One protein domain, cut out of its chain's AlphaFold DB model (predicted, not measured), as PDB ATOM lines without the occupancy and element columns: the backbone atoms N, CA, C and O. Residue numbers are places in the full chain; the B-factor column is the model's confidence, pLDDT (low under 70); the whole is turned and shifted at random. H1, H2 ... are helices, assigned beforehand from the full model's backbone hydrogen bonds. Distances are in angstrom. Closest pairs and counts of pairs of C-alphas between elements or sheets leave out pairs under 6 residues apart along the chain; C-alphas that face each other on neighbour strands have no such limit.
ATOM      1  N   ALA A   2      86.229 267.560 312.442       64.62
ATOM      2  CA  ALA A   2      86.230 267.494 310.971       64.62
ATOM      3  C   ALA A   2      87.037 266.301 310.414       64.62
ATOM      4  O   ALA A   2      88.140 266.049 310.892       64.62
ATOM      5  N   ALA A   3      86.509 265.629 309.379       70.94
ATOM      6  CA  ALA A   3      87.160 264.504 308.682       70.94
ATOM      7  C   ALA A   3      88.478 264.870 308.002       70.94
ATOM      8  O   ALA A   3      89.404 264.065 307.909       70.94
ATOM      9  N   LYS A   4      88.554 266.126 307.571       78.94
ATOM     10  CA  LYS A   4      89.728 266.741 306.979       78.94
ATOM     11  C   LYS A   4      89.976 268.072 307.690       78.94
ATOM     12  O   LYS A   4      89.233 269.028 307.455       78.94
ATOM     13  N   PRO A   5      90.965 268.150 308.595       80.25
ATOM     14  CA  PRO A   5      91.352 269.410 309.212       80.25
ATOM     15  C   PRO A   5      91.770 270.440 308.155       80.25
ATOM     16  O   PRO A   5      92.351 270.093 307.125       80.25
ATOM     17  N   ARG A   6      91.496 271.723 308.420       79.31
ATOM     18  CA  ARG A   6      91.783 272.820 307.476       79.31
ATOM     19  C   ARG A   6      93.268 272.929 307.109       79.31
ATOM     20  O   ARG A   6      93.568 273.320 305.987       79.31
ATOM     21  N   CYS A   7      94.172 272.517 307.997       77.19
ATOM     22  CA  CYS A   7      95.610 272.466 307.723       77.19
ATOM     23  C   CYS A   7      95.999 271.494 306.592       77.19
ATOM     24  O   CYS A   7      97.073 271.636 306.025       77.19
ATOM     25  N   PHE A   8      95.121 270.568 306.187       77.62
ATOM     26  CA  PHE A   8      95.378 269.623 305.095       77.62
ATOM     27  C   PHE A   8      94.638 269.964 303.792       77.62
ATOM     28  O   PHE A   8      94.491 269.100 302.927       77.62
ATOM     29  N   LYS A   9      94.134 271.195 303.624       73.19
ATOM     30  CA  LYS A   9      93.261 271.591 302.498       73.19
ATOM     31  C   LYS A   9      93.820 271.195 301.118       73.19
ATOM     32  O   LYS A   9      93.053 270.682 300.305       73.19
ATOM     33  N   ASN A  10      95.138 271.300 300.927       79.38
ATOM     34  CA  ASN A  10      95.835 271.004 299.666       79.38
ATOM     35  C   ASN A  10      96.649 269.697 299.686       79.38
ATOM     36  O   ASN A  10      97.365 269.410 298.734       79.38
ATOM     37  N   LEU A  11      96.555 268.908 300.760       78.81
ATOM     38  CA  LEU A  11      97.249 267.628 300.882       78.81
ATOM     39  C   LEU A  11      96.281 266.477 300.603       78.81
ATOM     40  O   LEU A  11      95.120 266.487 301.042       78.81
ATOM     41  N   SER A  12      96.768 265.478 299.867       77.56
ATOM     42  CA  SER A  12      96.091 264.191 299.754       77.56
ATOM     43  C   SER A  12      96.426 263.354 300.982       77.56
ATOM     44  O   SER A  12      97.595 263.089 301.251       77.56
ATOM     45  N   MET A  13      95.412 262.885 301.714       72.50
ATOM     46  CA  MET A  13      95.609 262.006 302.878       72.50
ATOM     47  C   MET A  13      96.387 260.731 302.531       72.50
ATOM     48  O   MET A  13      97.047 260.173 303.396       72.50
ATOM     49  N   LYS A  14      96.335 260.288 301.268       72.75
ATOM     50  CA  LYS A  14      97.065 259.113 300.772       72.75
ATOM     51  C   LYS A  14      98.562 259.366 300.550       72.75
ATOM     52  O   LYS A  14      99.308 258.412 300.402       72.75
ATOM     53  N   GLN A  15      98.983 260.628 300.473       77.19
ATOM     54  CA  GLN A  15     100.389 261.014 300.290       77.19
ATOM     55  C   GLN A  15     101.123 261.192 301.623       77.19
ATOM     56  O   GLN A  15     102.334 261.387 301.636       77.19
ATOM     57  N   LEU A  16     100.401 261.152 302.746       75.88
ATOM     58  CA  LEU A  16     101.010 261.224 304.064       75.88
ATOM     59  C   LEU A  16     101.688 259.881 304.377       75.88
ATOM     60  O   LEU A  16     101.075 258.836 304.152       75.88
ATOM     61  N   PRO A  17     102.896 259.872 304.970       75.25
ATOM     62  CA  PRO A  17     103.563 258.648 305.428       75.25
ATOM     63  C   PRO A  17     102.905 258.062 306.695       75.25
ATOM     64  O   PRO A  17     103.553 257.389 307.491       75.25
ATOM     65  N   VAL A  18     101.624 258.361 306.924       72.00
ATOM     66  CA  VAL A  18     100.864 258.016 308.127       72.00
ATOM     67  C   VAL A  18      99.505 257.471 307.704       72.00
ATOM     68  O   VAL A  18      98.886 257.967 306.759       72.00
ATOM     69  N   ILE A  19      99.004 256.474 308.432       73.56
ATOM     70  CA  ILE A  19      97.672 255.915 308.197       73.56
ATOM     71  C   ILE A  19      96.638 256.902 308.749       73.56
ATOM     72  O   ILE A  19      96.410 256.982 309.955       73.56
ATOM     73  N   TRP A  20      96.022 257.691 307.864       80.56
ATOM     74  CA  TRP A  20      94.989 258.648 308.256       80.56
ATOM     75  C   TRP A  20      93.648 257.953 308.490       80.56
ATOM     76  O   TRP A  20      93.103 257.285 307.603       80.56
ATOM     77  N   ARG A  21      93.088 258.154 309.682       78.44
ATOM     78  CA  ARG A  21      91.794 257.618 310.105       78.44
ATOM     79  C   ARG A  21      90.997 258.715 310.798       78.44
ATOM     80  O   ARG A  21      91.561 259.566 311.480       78.44
ATOM     81  N   TRP A  22      89.684 258.718 310.590       80.12
ATOM     82  CA  TRP A  22      88.796 259.711 311.183       80.12
ATOM     83  C   TRP A  22      87.566 259.058 311.792       80.12
ATOM     84  O   TRP A  22      86.917 258.228 311.161       80.12
ATOM     85  N   ASN A  23      87.221 259.515 312.992       76.94
ATOM     86  CA  ASN A  23      85.981 259.190 313.669       76.94
ATOM     87  C   ASN A  23      85.315 260.491 314.173       76.94
ATOM     88  O   ASN A  23      85.980 261.480 314.502       76.94
ATOM     89  N   ARG A  24      83.975 260.515 314.165       73.75
ATOM     90  CA  ARG A  24      83.149 261.646 314.605       73.75
ATOM     91  C   ARG A  24      83.241 261.899 316.110       73.75
ATOM     92  O   ARG A  24      83.235 263.073 316.492       73.75
ATOM     93  N   THR A  25      83.299 260.837 316.913       71.31
ATOM     94  CA  THR A  25      83.060 260.865 318.366       71.31
ATOM     95  C   THR A  25      84.345 260.810 319.179       71.31
ATOM     96  O   THR A  25      84.496 261.582 320.123       71.31
ATOM     97  N   THR A  26      85.307 259.977 318.787       71.56
ATOM     98  CA  THR A  26      86.563 259.789 319.525       71.56
ATOM     99  C   THR A  26      87.777 259.853 318.605       71.56
ATOM    100  O   THR A  26      87.678 259.743 317.386       71.56
ATOM    101  N   TRP A  27      88.949 260.096 319.189       70.38
ATOM    102  CA  TRP A  27      90.220 260.083 318.462       70.38
ATOM    103  C   TRP A  27      90.746 258.651 318.232       70.38
ATOM    104  O   TRP A  27      91.555 258.453 317.332       70.38
ATOM    105  N   MET A  28      90.234 257.671 318.990       72.50
ATOM    106  CA  MET A  28      90.511 256.236 318.880       72.50
ATOM    107  C   MET A  28      89.250 255.431 319.251       72.50
ATOM    108  O   MET A  28      88.531 255.809 320.180       72.50
ATOM    109  N   THR A  29      88.966 254.336 318.544       82.25
ATOM    110  CA  THR A  29      87.953 253.327 318.924       82.25
ATOM    111  C   THR A  29      88.594 251.953 319.034       82.25
ATOM    112  O   THR A  29      89.630 251.726 318.417       82.25
ATOM    113  N   ALA A  30      87.967 251.023 319.761       78.12
ATOM    114  CA  ALA A  30      88.455 249.645 319.886       78.12
ATOM    115  C   ALA A  30      88.681 248.977 318.517       78.12
ATOM    116  O   ALA A  30      89.721 248.369 318.295       78.12
ATOM    117  N   SER A  31      87.768 249.187 317.563       81.06
ATOM    118  CA  SER A  31      87.921 248.720 316.178       81.06
ATOM    119  C   SER A  31      89.146 249.314 315.475       81.06
ATOM    120  O   SER A  31      89.907 248.595 314.832       81.06
ATOM    121  N   LEU A  32      89.374 250.620 315.637       80.06
ATOM    122  CA  LEU A  32      90.495 251.321 315.019       80.06
ATOM    123  C   LEU A  32      91.836 250.906 315.630       80.06
ATOM    124  O   LEU A  32      92.831 250.756 314.924       80.06
ATOM    125  N   PHE A  33      91.843 250.697 316.944       76.56
ATOM    126  CA  PHE A  33      92.992 250.191 317.671       76.56
ATOM    127  C   PHE A  33      93.302 248.739 317.285       76.56
ATOM    128  O   PHE A  33      94.460 248.414 317.046       76.56
ATOM    129  N   GLY A  34      92.277 247.896 317.129       79.88
ATOM    130  CA  GLY A  34      92.418 246.524 316.641       79.88
ATOM    131  C   GLY A  34      93.013 246.455 315.230       79.88
ATOM    132  O   GLY A  34      93.963 245.710 315.004       79.88
ATOM    133  N   GLU A  35      92.533 247.287 314.297       82.56
ATOM    134  CA  GLU A  35      93.133 247.413 312.957       82.56
ATOM    135  C   GLU A  35      94.612 247.822 313.022       82.56
ATOM    136  O   GLU A  35      95.454 247.283 312.299       82.56
ATOM    137  N   TRP A  36      94.940 248.786 313.884       82.19
ATOM    138  CA  TRP A  36      96.307 249.266 314.046       82.19
ATOM    139  C   TRP A  36      97.226 248.195 314.647       82.19
ATOM    140  O   TRP A  36      98.315 247.964 314.118       82.19
ATOM    141  N   LEU A  37      96.769 247.482 315.681       73.94
ATOM    142  CA  LEU A  37      97.483 246.346 316.265       73.94
ATOM    143  C   LEU A  37      97.716 245.244 315.231       73.94
ATOM    144  O   LEU A  37      98.834 244.748 315.114       73.94
ATOM    145  N   ALA A  38      96.705 244.908 314.429       78.00
ATOM    146  CA  ALA A  38      96.850 243.941 313.347       78.00
ATOM    147  C   ALA A  38      97.888 244.404 312.308       78.00
ATOM    148  O   ALA A  38      98.721 243.615 311.863       78.00
ATOM    149  N   SER A  39      97.898 245.693 311.950       75.94
ATOM    150  CA  SER A  39      98.899 246.274 311.045       75.94
ATOM    151  C   SER A  39     100.320 246.203 311.611       75.94
ATOM    152  O   SER A  39     101.273 245.944 310.868       75.94
ATOM    153  N   ILE A  40     100.485 246.436 312.913       72.56
ATOM    154  CA  ILE A  40     101.775 246.302 313.594       72.56
ATOM    155  C   ILE A  40     102.212 244.845 313.648       72.56
ATOM    156  O   ILE A  40     103.334 244.541 313.250       72.56
ATOM    157  N   ASN A  41     101.319 243.941 314.047       74.69
ATOM    158  CA  ASN A  41     101.593 242.511 314.087       74.69
ATOM    159  C   ASN A  41     102.037 241.996 312.710       74.69
ATOM    160  O   ASN A  41     103.086 241.372 312.577       74.69
ATOM    161  N   ASN A  42     101.319 242.369 311.648       76.75
ATOM    162  CA  ASN A  42     101.690 242.033 310.272       76.75
ATOM    163  C   ASN A  42     103.052 242.608 309.860       76.75
ATOM    164  O   ASN A  42     103.788 241.972 309.104       76.75
ATOM    165  N   SER A  43     103.411 243.793 310.357       70.50
ATOM    166  CA  SER A  43     104.717 244.400 310.088       70.50
ATOM    167  C   SER A  43     105.844 243.641 310.794       70.50
ATOM    168  O   SER A  43     106.867 243.369 310.164       70.50
ATOM    169  N   MET A  44     105.637 243.216 312.043       66.75
ATOM    170  CA  MET A  44     106.584 242.377 312.791       66.75
ATOM    171  C   MET A  44     106.729 240.989 312.157       66.75
ATOM    172  O   MET A  44     107.843 240.530 311.914       66.75
ATOM    173  N   ILE A  45     105.616 240.356 311.767       72.94
ATOM    174  CA  ILE A  45     105.622 239.088 311.023       72.94
ATOM    175  C   ILE A  45     106.396 239.242 309.711       72.94
ATOM    176  O   ILE A  45     107.191 238.373 309.360       72.94
ATOM    177  N   LYS A  46     106.207 240.344 308.976       74.56
ATOM    178  CA  LYS A  46     106.931 240.600 307.726       74.56
ATOM    179  C   LYS A  46     108.432 240.768 307.957       74.56
ATOM    180  O   LYS A  46     109.215 240.245 307.168       74.56
ATOM    181  N   GLN A  47     108.836 241.463 309.017       70.50
ATOM    182  CA  GLN A  47     110.246 241.597 309.388       70.50
ATOM    183  C   GLN A  47     110.852 240.242 309.769       70.50
ATOM    184  O   GLN A  47     111.891 239.877 309.226       70.50
ATOM    185  N   ASN A  48     110.165 239.439 310.582       70.50
ATOM    186  CA  ASN A  48     110.617 238.089 310.935       70.50
ATOM    187  C   ASN A  48     110.689 237.166 309.710       70.50
ATOM    188  O   ASN A  48     111.669 236.447 309.538       70.50
ATOM    189  N   ARG A  49     109.720 237.251 308.789       74.88
ATOM    190  CA  ARG A  49     109.766 236.543 307.498       74.88
ATOM    191  C   ARG A  49     110.961 236.970 306.649       74.88
ATOM    192  O   ARG A  49     111.562 236.124 306.003       74.88
ATOM    193  N   GLN A  50     111.329 238.251 306.643       77.81
ATOM    194  CA  GLN A  50     112.536 238.701 305.941       77.81
ATOM    195  C   GLN A  50     113.808 238.126 306.564       77.81
ATOM    196  O   GLN A  50     114.712 237.757 305.819       77.81
ATOM    197  N   GLN A  51     113.885 238.037 307.894       74.06
ATOM    198  CA  GLN A  51     115.032 237.417 308.563       74.06
ATOM    199  C   GLN A  51     115.117 235.921 308.255       74.06
ATOM    200  O   GLN A  51     116.189 235.440 307.901       74.06
ATOM    201  N   LEU A  52     113.981 235.223 308.269       76.69
ATOM    202  CA  LEU A  52     113.894 233.816 307.888       76.69
ATOM    203  C   LEU A  52     114.323 233.598 306.433       76.69
ATOM    204  O   LEU A  52     115.148 232.737 306.162       76.69
ATOM    205  N   VAL A  53     113.833 234.411 305.492       78.50
ATOM    206  CA  VAL A  53     114.215 234.313 304.073       78.50
ATOM    207  C   VAL A  53     115.702 234.605 303.873       78.50
ATOM    208  O   VAL A  53     116.360 233.888 303.130       78.50
ATOM    209  N   LYS A  54     116.259 235.621 304.543       77.56
ATOM    210  CA  LYS A  54     117.704 235.904 304.495       77.56
ATOM    211  C   LYS A  54     118.523 234.737 305.028       77.56
ATOM    212  O   LYS A  54     119.518 234.381 304.408       77.56
ATOM    213  N   HIS A  55     118.100 234.163 306.150       75.06
ATOM    214  CA  HIS A  55     118.748 233.006 306.748       75.06
ATOM    215  C   HIS A  55     118.703 231.813 305.790       75.06
ATOM    216  O   HIS A  55     119.750 231.294 305.441       75.06
ATOM    217  N   VAL A  56     117.531 231.464 305.254       79.06
ATOM    218  CA  VAL A  56     117.383 230.379 304.271       79.06
ATOM    219  C   VAL A  56     118.240 230.624 303.029       79.06
ATOM    220  O   VAL A  56     118.945 229.718 302.618       79.06
ATOM    221  N   ILE A  57     118.257 231.831 302.455       81.56
ATOM    222  CA  ILE A  57     119.098 232.143 301.282       81.56
ATOM    223  C   ILE A  57     120.591 231.995 301.605       81.56
ATOM    224  O   ILE A  57     121.337 231.448 300.796       81.56
ATOM    225  N   LEU A  58     121.031 232.473 302.774       76.50
ATOM    226  CA  LEU A  58     122.420 232.357 303.216       76.50
ATOM    227  C   LEU A  58     122.810 230.890 303.427       76.50
ATOM    228  O   LEU A  58     123.867 230.467 302.969       76.50
ATOM    229  N   THR A  59     121.939 230.110 304.064       76.25
ATOM    230  CA  THR A  59     122.156 228.684 304.313       76.25
ATOM    231  C   THR A  59     122.113 227.892 303.008       76.25
ATOM    232  O   THR A  59     123.000 227.086 302.778       76.25
ATOM    233  N   CYS A  60     121.191 228.189 302.084       75.75
ATOM    234  CA  CYS A  60     121.159 227.613 300.733       75.75
ATOM    235  C   CYS A  60     122.434 227.889 299.929       75.75
ATOM    236  O   CYS A  60     122.804 227.077 299.089       75.75
ATOM    237  N   ALA A  61     123.094 229.032 300.143       77.19
ATOM    238  CA  ALA A  61     124.334 229.364 299.441       77.19
ATOM    239  C   ALA A  61     125.538 228.527 299.915       77.19
ATOM    240  O   ALA A  61     126.564 228.501 299.237       77.19
ATOM    241  N   ILE A  62     125.423 227.877 301.077       76.50
ATOM    242  CA  ILE A  62     126.499 227.123 301.738       76.50
ATOM    243  C   ILE A  62     126.157 225.621 301.820       76.50
ATOM    244  O   ILE A  62     127.055 224.784 301.858       76.50
ATOM    245  N   ALA A  63     124.869 225.278 301.836       77.19
ATOM    246  CA  ALA A  63     124.347 223.922 301.927       77.19
ATOM    247  C   ALA A  63     124.597 223.114 300.645       77.19
ATOM    248  O   ALA A  63     124.410 223.611 299.534       77.19
ATOM    249  N   ASN A  64     124.962 221.840 300.809       72.44
ATOM    250  CA  ASN A  64     125.139 220.903 299.696       72.44
ATOM    251  C   ASN A  64     123.875 220.058 299.455       72.44
ATOM    252  O   ASN A  64     123.726 219.476 298.379       72.44
ATOM    253  N   SER A  65     122.967 219.999 300.435       78.31
ATOM    254  CA  SER A  65     121.669 219.322 300.362       78.31
ATOM    255  C   SER A  65     120.552 220.155 301.005       78.31
ATOM    256  O   SER A  65     120.794 220.996 301.867       78.31
ATOM    257  N   SER A  66     119.301 219.888 300.615       68.31
ATOM    258  CA  SER A  66     118.115 220.512 301.223       68.31
ATOM    259  C   SER A  66     117.965 220.181 302.712       68.31
ATOM    260  O   SER A  66     117.356 220.964 303.439       68.31
ATOM    261  N   ASP A  67     118.519 219.053 303.162       73.62
ATOM    262  CA  ASP A  67     118.468 218.619 304.564       73.62
ATOM    263  C   ASP A  67     119.397 219.441 305.477       73.62
ATOM    264  O   ASP A  67     119.215 219.455 306.692       73.62
ATOM    265  N   ASP A  68     120.357 220.178 304.904       70.69
ATOM    266  CA  ASP A  68     121.291 221.024 305.659       70.69
ATOM    267  C   ASP A  68     120.652 222.366 306.081       70.69
ATOM    268  O   ASP A  68     121.226 223.125 306.867       70.69
ATOM    269  N   ILE A  69     119.463 222.691 305.558       77.94
ATOM    270  CA  ILE A  69     118.753 223.944 305.842       77.94
ATOM    271  C   ILE A  69     117.844 223.728 307.053       77.94
ATOM    272  O   ILE A  69     116.635 223.527 306.933       77.94
ATOM    273  N   VAL A  70     118.443 223.778 308.239       78.50
ATOM    274  CA  VAL A  70     117.731 223.613 309.510       78.50
ATOM    275  C   VAL A  70     117.508 224.973 310.163       78.50
ATOM    276  O   VAL A  70     118.450 225.731 310.368       78.50
ATOM    277  N   ILE A  71     116.256 225.266 310.522       80.25
ATOM    278  CA  ILE A  71     115.905 226.413 311.368       80.25
ATOM    279  C   ILE A  71     115.756 225.898 312.794       80.25
ATOM    280  O   ILE A  71     114.894 225.061 313.067       80.25
ATOM    281  N   THR A  72     116.579 226.399 313.709       85.12
ATOM    282  CA  THR A  72     116.541 225.972 315.108       85.12
ATOM    283  C   THR A  72     115.668 226.897 315.958       85.12
ATOM    284  O   THR A  72     115.438 228.063 315.630       85.12
ATOM    285  N   ALA A  73     115.215 226.405 317.115       78.81
ATOM    286  CA  ALA A  73     114.555 227.250 318.113       78.81
ATOM    287  C   ALA A  73     115.468 228.397 318.603       78.81
ATOM    288  O   ALA A  73     114.982 229.468 318.965       78.81
ATOM    289  N   LEU A  74     116.793 228.203 318.561       80.50
ATOM    290  CA  LEU A  74     117.779 229.230 318.898       80.50
ATOM    291  C   LEU A  74     117.781 230.379 317.876       80.50
ATOM    292  O   LEU A  74     117.839 231.544 318.269       80.50
ATOM    293  N   ASP A  75     117.636 230.075 316.585       78.50
ATOM    294  CA  ASP A  75     117.495 231.097 315.540       78.50
ATOM    295  C   ASP A  75     116.226 231.928 315.755       78.50
ATOM    296  O   ASP A  75     116.262 233.158 315.686       78.50
ATOM    297  N   ALA A  76     115.118 231.272 316.118       79.31
ATOM    298  CA  ALA A  76     113.869 231.950 316.451       79.31
ATOM    299  C   ALA A  76     114.004 232.864 317.687       79.31
ATOM    300  O   ALA A  76     113.498 233.994 317.684       79.31
ATOM    301  N   ALA A  77     114.727 232.427 318.722       82.25
ATOM    302  CA  ALA A  77     115.019 233.247 319.898       82.25
ATOM    303  C   ALA A  77     115.872 234.477 319.537       82.25
ATOM    304  O   ALA A  77     115.564 235.598 319.954       82.25
ATOM    305  N   HIS A  78     116.896 234.304 318.696       81.56
ATOM    306  CA  HIS A  78     117.702 235.414 318.186       81.56
ATOM    307  C   HIS A  78     116.884 236.386 317.330       81.56
ATOM    308  O   HIS A  78     117.032 237.598 317.484       81.56
ATOM    309  N   TRP A  79     115.987 235.905 316.469       80.88
ATOM    310  CA  TRP A  79     115.105 236.778 315.689       80.88
ATOM    311  C   TRP A  79     114.136 237.558 316.572       80.88
ATOM    312  O   TRP A  79     113.928 238.742 316.327       80.88
ATOM    313  N   THR A  80     113.610 236.940 317.629       81.00
ATOM    314  CA  THR A  80     112.738 237.615 318.602       81.00
ATOM    315  C   THR A  80     113.495 238.711 319.349       81.00
ATOM    316  O   THR A  80     113.025 239.847 319.423       81.00
ATOM    317  N   LYS A  81     114.715 238.417 319.817       82.44
ATOM    318  CA  LYS A  81     115.606 239.408 320.437       82.44
ATOM    319  C   LYS A  81     115.930 240.559 319.482       82.44
ATOM    320  O   LYS A  81     115.816 241.719 319.865       82.44
ATOM    321  N   ASN A  82     116.295 240.252 318.241       76.88
ATOM    322  CA  ASN A  82     116.620 241.259 317.232       76.88
ATOM    323  C   ASN A  82     115.391 242.101 316.857       76.88
ATOM    324  O   ASN A  82     115.512 243.305 316.650       76.88
ATOM    325  N   GLY A  83     114.208 241.484 316.803       77.12
ATOM    326  CA  GLY A  83     112.936 242.172 316.605       77.12
ATOM    327  C   GLY A  83     112.634 243.144 317.743       77.12
ATOM    328  O   GLY A  83     112.288 244.292 317.481       77.12
ATOM    329  N   TRP A  84     112.853 242.726 318.993       80.25
ATOM    330  CA  TRP A  84     112.714 243.591 320.166       80.25
ATOM    331  C   TRP A  84     113.713 244.755 320.155       80.25
ATOM    332  O   TRP A  84     113.331 245.900 320.367       80.25
ATOM    333  N   GLN A  85     114.979 244.494 319.824       79.75
ATOM    334  CA  GLN A  85     116.012 245.531 319.715       79.75
ATOM    335  C   GLN A  85     115.762 246.524 318.569       79.75
ATOM    336  O   GLN A  85     116.222 247.662 318.630       79.75
ATOM    337  N   ALA A  86     115.031 246.119 317.527       76.12
ATOM    338  CA  ALA A  86     114.635 247.003 316.435       76.12
ATOM    339  C   ALA A  86     113.478 247.949 316.811       76.12
ATOM    340  O   ALA A  86     113.205 248.903 316.074       76.12
ATOM    341  N   VAL A  87     112.798 247.715 317.939       80.56
ATOM    342  CA  VAL A  87     111.767 248.624 318.446       80.56
ATOM    343  C   VAL A  87     112.441 249.902 318.935       80.56
ATOM    344  O   VAL A  87     113.164 249.923 319.928       80.56
ATOM    345  N   THR A  88     112.194 251.008 318.238       79.31
ATOM    346  CA  THR A  88     112.760 252.304 318.619       79.31
ATOM    347  C   THR A  88     112.073 252.864 319.861       79.31
ATOM    348  O   THR A  88     110.870 252.680 320.063       79.31
ATOM    349  N   GLN A  89     112.798 253.669 320.640       78.38
ATOM    350  CA  GLN A  89     112.218 254.411 321.764       78.38
ATOM    351  C   GLN A  89     111.004 255.249 321.333       78.38
ATOM    352  O   GLN A  89     110.014 255.311 322.048       78.38
ATOM    353  N   SER A  90     111.027 255.838 320.132       77.06
ATOM    354  CA  SER A  90     109.875 256.563 319.584       77.06
ATOM    355  C   SER A  90     108.645 255.674 319.398       77.06
ATOM    356  O   SER A  90     107.530 256.142 319.606       77.06
ATOM    357  N   THR A  91     108.829 254.399 319.046       79.00
ATOM    358  CA  THR A  91     107.739 253.425 318.919       79.00
ATOM    359  C   THR A  91     107.125 253.146 320.285       79.00
ATOM    360  O   THR A  91     105.907 253.231 320.408       79.00
ATOM    361  N   ILE A  92     107.964 252.940 321.306       79.62
ATOM    362  CA  ILE A  92     107.552 252.736 322.704       79.62
ATOM    363  C   ILE A  92     106.842 253.985 323.251       79.62
ATOM    364  O   ILE A  92     105.727 253.919 323.757       79.62
ATOM    365  N   CYS A  93     107.430 255.169 323.089       73.12
ATOM    366  CA  CYS A  93     106.805 256.418 323.517       73.12
ATOM    367  C   CYS A  93     105.468 256.663 322.806       73.12
ATOM    368  O   CYS A  93     104.530 257.179 323.410       73.12
ATOM    369  N   ASN A  94     105.352 256.292 321.528       73.19
ATOM    370  CA  ASN A  94     104.101 256.415 320.792       73.19
ATOM    371  C   ASN A  94     103.044 255.418 321.286       73.19
ATOM    372  O   ASN A  94     101.891 255.819 321.414       73.19
ATOM    373  N   THR A  95     103.402 254.173 321.621       67.50
ATOM    374  CA  THR A  95     102.468 253.223 322.255       67.50
ATOM    375  C   THR A  95     101.996 253.724 323.617       67.50
ATOM    376  O   THR A  95     100.790 253.770 323.846       67.50
ATOM    377  N   PHE A  96     102.903 254.189 324.482       71.25
ATOM    378  CA  PHE A  96     102.543 254.733 325.802       71.25
ATOM    379  C   PHE A  96     101.728 256.038 325.722       71.25
ATOM    380  O   PHE A  96     100.847 256.290 326.545       71.25
ATOM    381  N   ARG A  97     101.935 256.847 324.674       73.88
ATOM    382  CA  ARG A  97     101.077 258.006 324.374       73.88
ATOM    383  C   ARG A  97      99.649 257.618 324.020       73.88
ATOM    384  O   ARG A  97      98.729 258.368 324.336       73.88
ATOM    385  N   MET A  98      99.453 256.480 323.359       61.75
ATOM    386  CA  MET A  98      98.116 255.989 323.016       61.75
ATOM    387  C   MET A  98      97.382 255.408 324.228       61.75
ATOM    388  O   MET A  98      96.159 255.495 324.283       61.75
ATOM    389  N   THR A  99      98.107 254.858 325.205       65.94
ATOM    390  CA  THR A  99      97.530 254.262 326.422       65.94
ATOM    391  C   THR A  99      97.257 255.275 327.540       65.94
ATOM    392  O   THR A  99      96.702 254.909 328.568       65.94
ATOM    393  N   GLY A 100      97.573 256.559 327.334       64.12
ATOM    394  CA  GLY A 100      97.240 257.639 328.270       64.12
ATOM    395  C   GLY A 100      98.273 257.881 329.375       64.12
ATOM    396  O   GLY A 100      98.090 258.804 330.167       64.12
ATOM    397  N   PHE A 101      99.386 257.141 329.399       60.88
ATOM    398  CA  PHE A 101     100.513 257.372 330.312       60.88
ATOM    399  C   PHE A 101     101.424 258.494 329.792       60.88
ATOM    400  O   PHE A 101     102.597 258.285 329.482       60.88
ATOM    401  N   VAL A 102     100.876 259.699 329.634       64.06
ATOM    402  CA  VAL A 102     101.644 260.872 329.196       64.06
ATOM    403  C   VAL A 102     101.891 261.779 330.391       64.06
ATOM    404  O   VAL A 102     100.947 262.304 330.975       64.06
ATOM    405  N   ASN A 103     103.163 261.997 330.731       59.44
ATOM    406  CA  ASN A 103     103.545 263.019 331.699       59.44
ATOM    407  C   ASN A 103     103.233 264.412 331.096       59.44
ATOM    408  O   ASN A 103     103.727 264.708 330.002       59.44
ATOM    409  N   PRO A 104     102.422 265.270 331.747       56.59
ATOM    410  CA  PRO A 104     101.995 266.558 331.186       56.59
ATOM    411  C   PRO A 104     103.128 267.540 330.850       56.59
ATOM    412  O   PRO A 104     102.893 268.499 330.117       56.59
ATOM    413  N   ASN A 105     104.345 267.310 331.351       53.34
ATOM    414  CA  ASN A 105     105.427 268.297 331.315       53.34
ATOM    415  C   ASN A 105     106.496 268.096 330.228       53.34
ATOM    416  O   ASN A 105     107.457 268.857 330.195       53.34
TER     417      ASN A 105
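AT A GLANCE: This is residues 2 to 105 of the 240 residues of the protein "Hypothetical protein" of Rotaria socialis (UniProt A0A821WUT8). One long helix, H1, runs along much of the longest axis; past its last residue the chain folds back, and H2 crosses H1 near the middle while H3 carries the return on without touching a helix. Before H1, residues 2 to 29 form a long stretch with no named element, from which residues 5 to 11 stick out free. The printed part has 104 residues with three named helices, in the order H1, H2, H3, and no named strand; the class is all helix. The whole is extended, with a radius of gyration of the C-alphas of 20.1 A, and elongated, spanning 62 by 33 by 24 A.

IN THESE COORDINATES: H1, residues 30 to 60, begins with C-alpha 30 at (88.455, 249.645, 319.886) and measures 43.8 A from first to last C-alpha. H2, residues 73 to 85, measures 18.4 A and begins with C-alpha 73 at (114.555, 227.250, 318.113). H3, residues 89 to 98, measures 14.2 A and ends with C-alpha 98 at (98.116, 255.989, 323.016).

HOW THE PARTS SIT: H1 touches H2 with residues 44 to 51 alone, and H2 touches H1 with residues 79 to 83 alone. Their closest C-alphas, those of Asn 48 and Trp 79, are 6.7 A apart. The two helices run opposite ways at a steep tilt of 53 degrees. H3 is apart from H1 and from H2. In H1, H2 and H3, every O i to N i+4 pair is within hydrogen-bond range.

THE WHOLE: The C-alphas farthest apart, those of Arg 6 and Asn 64, are 62.2 A apart. The link from H1 to H2 is long, with 12 residues, of which 61 to 67 stand free; that from H2 to H3 is tight, with 3. The printed part has no cut. Its mean pLDDT is 75.3, and residues 2, 44, 66, 95 and 98 to 105 are under 70.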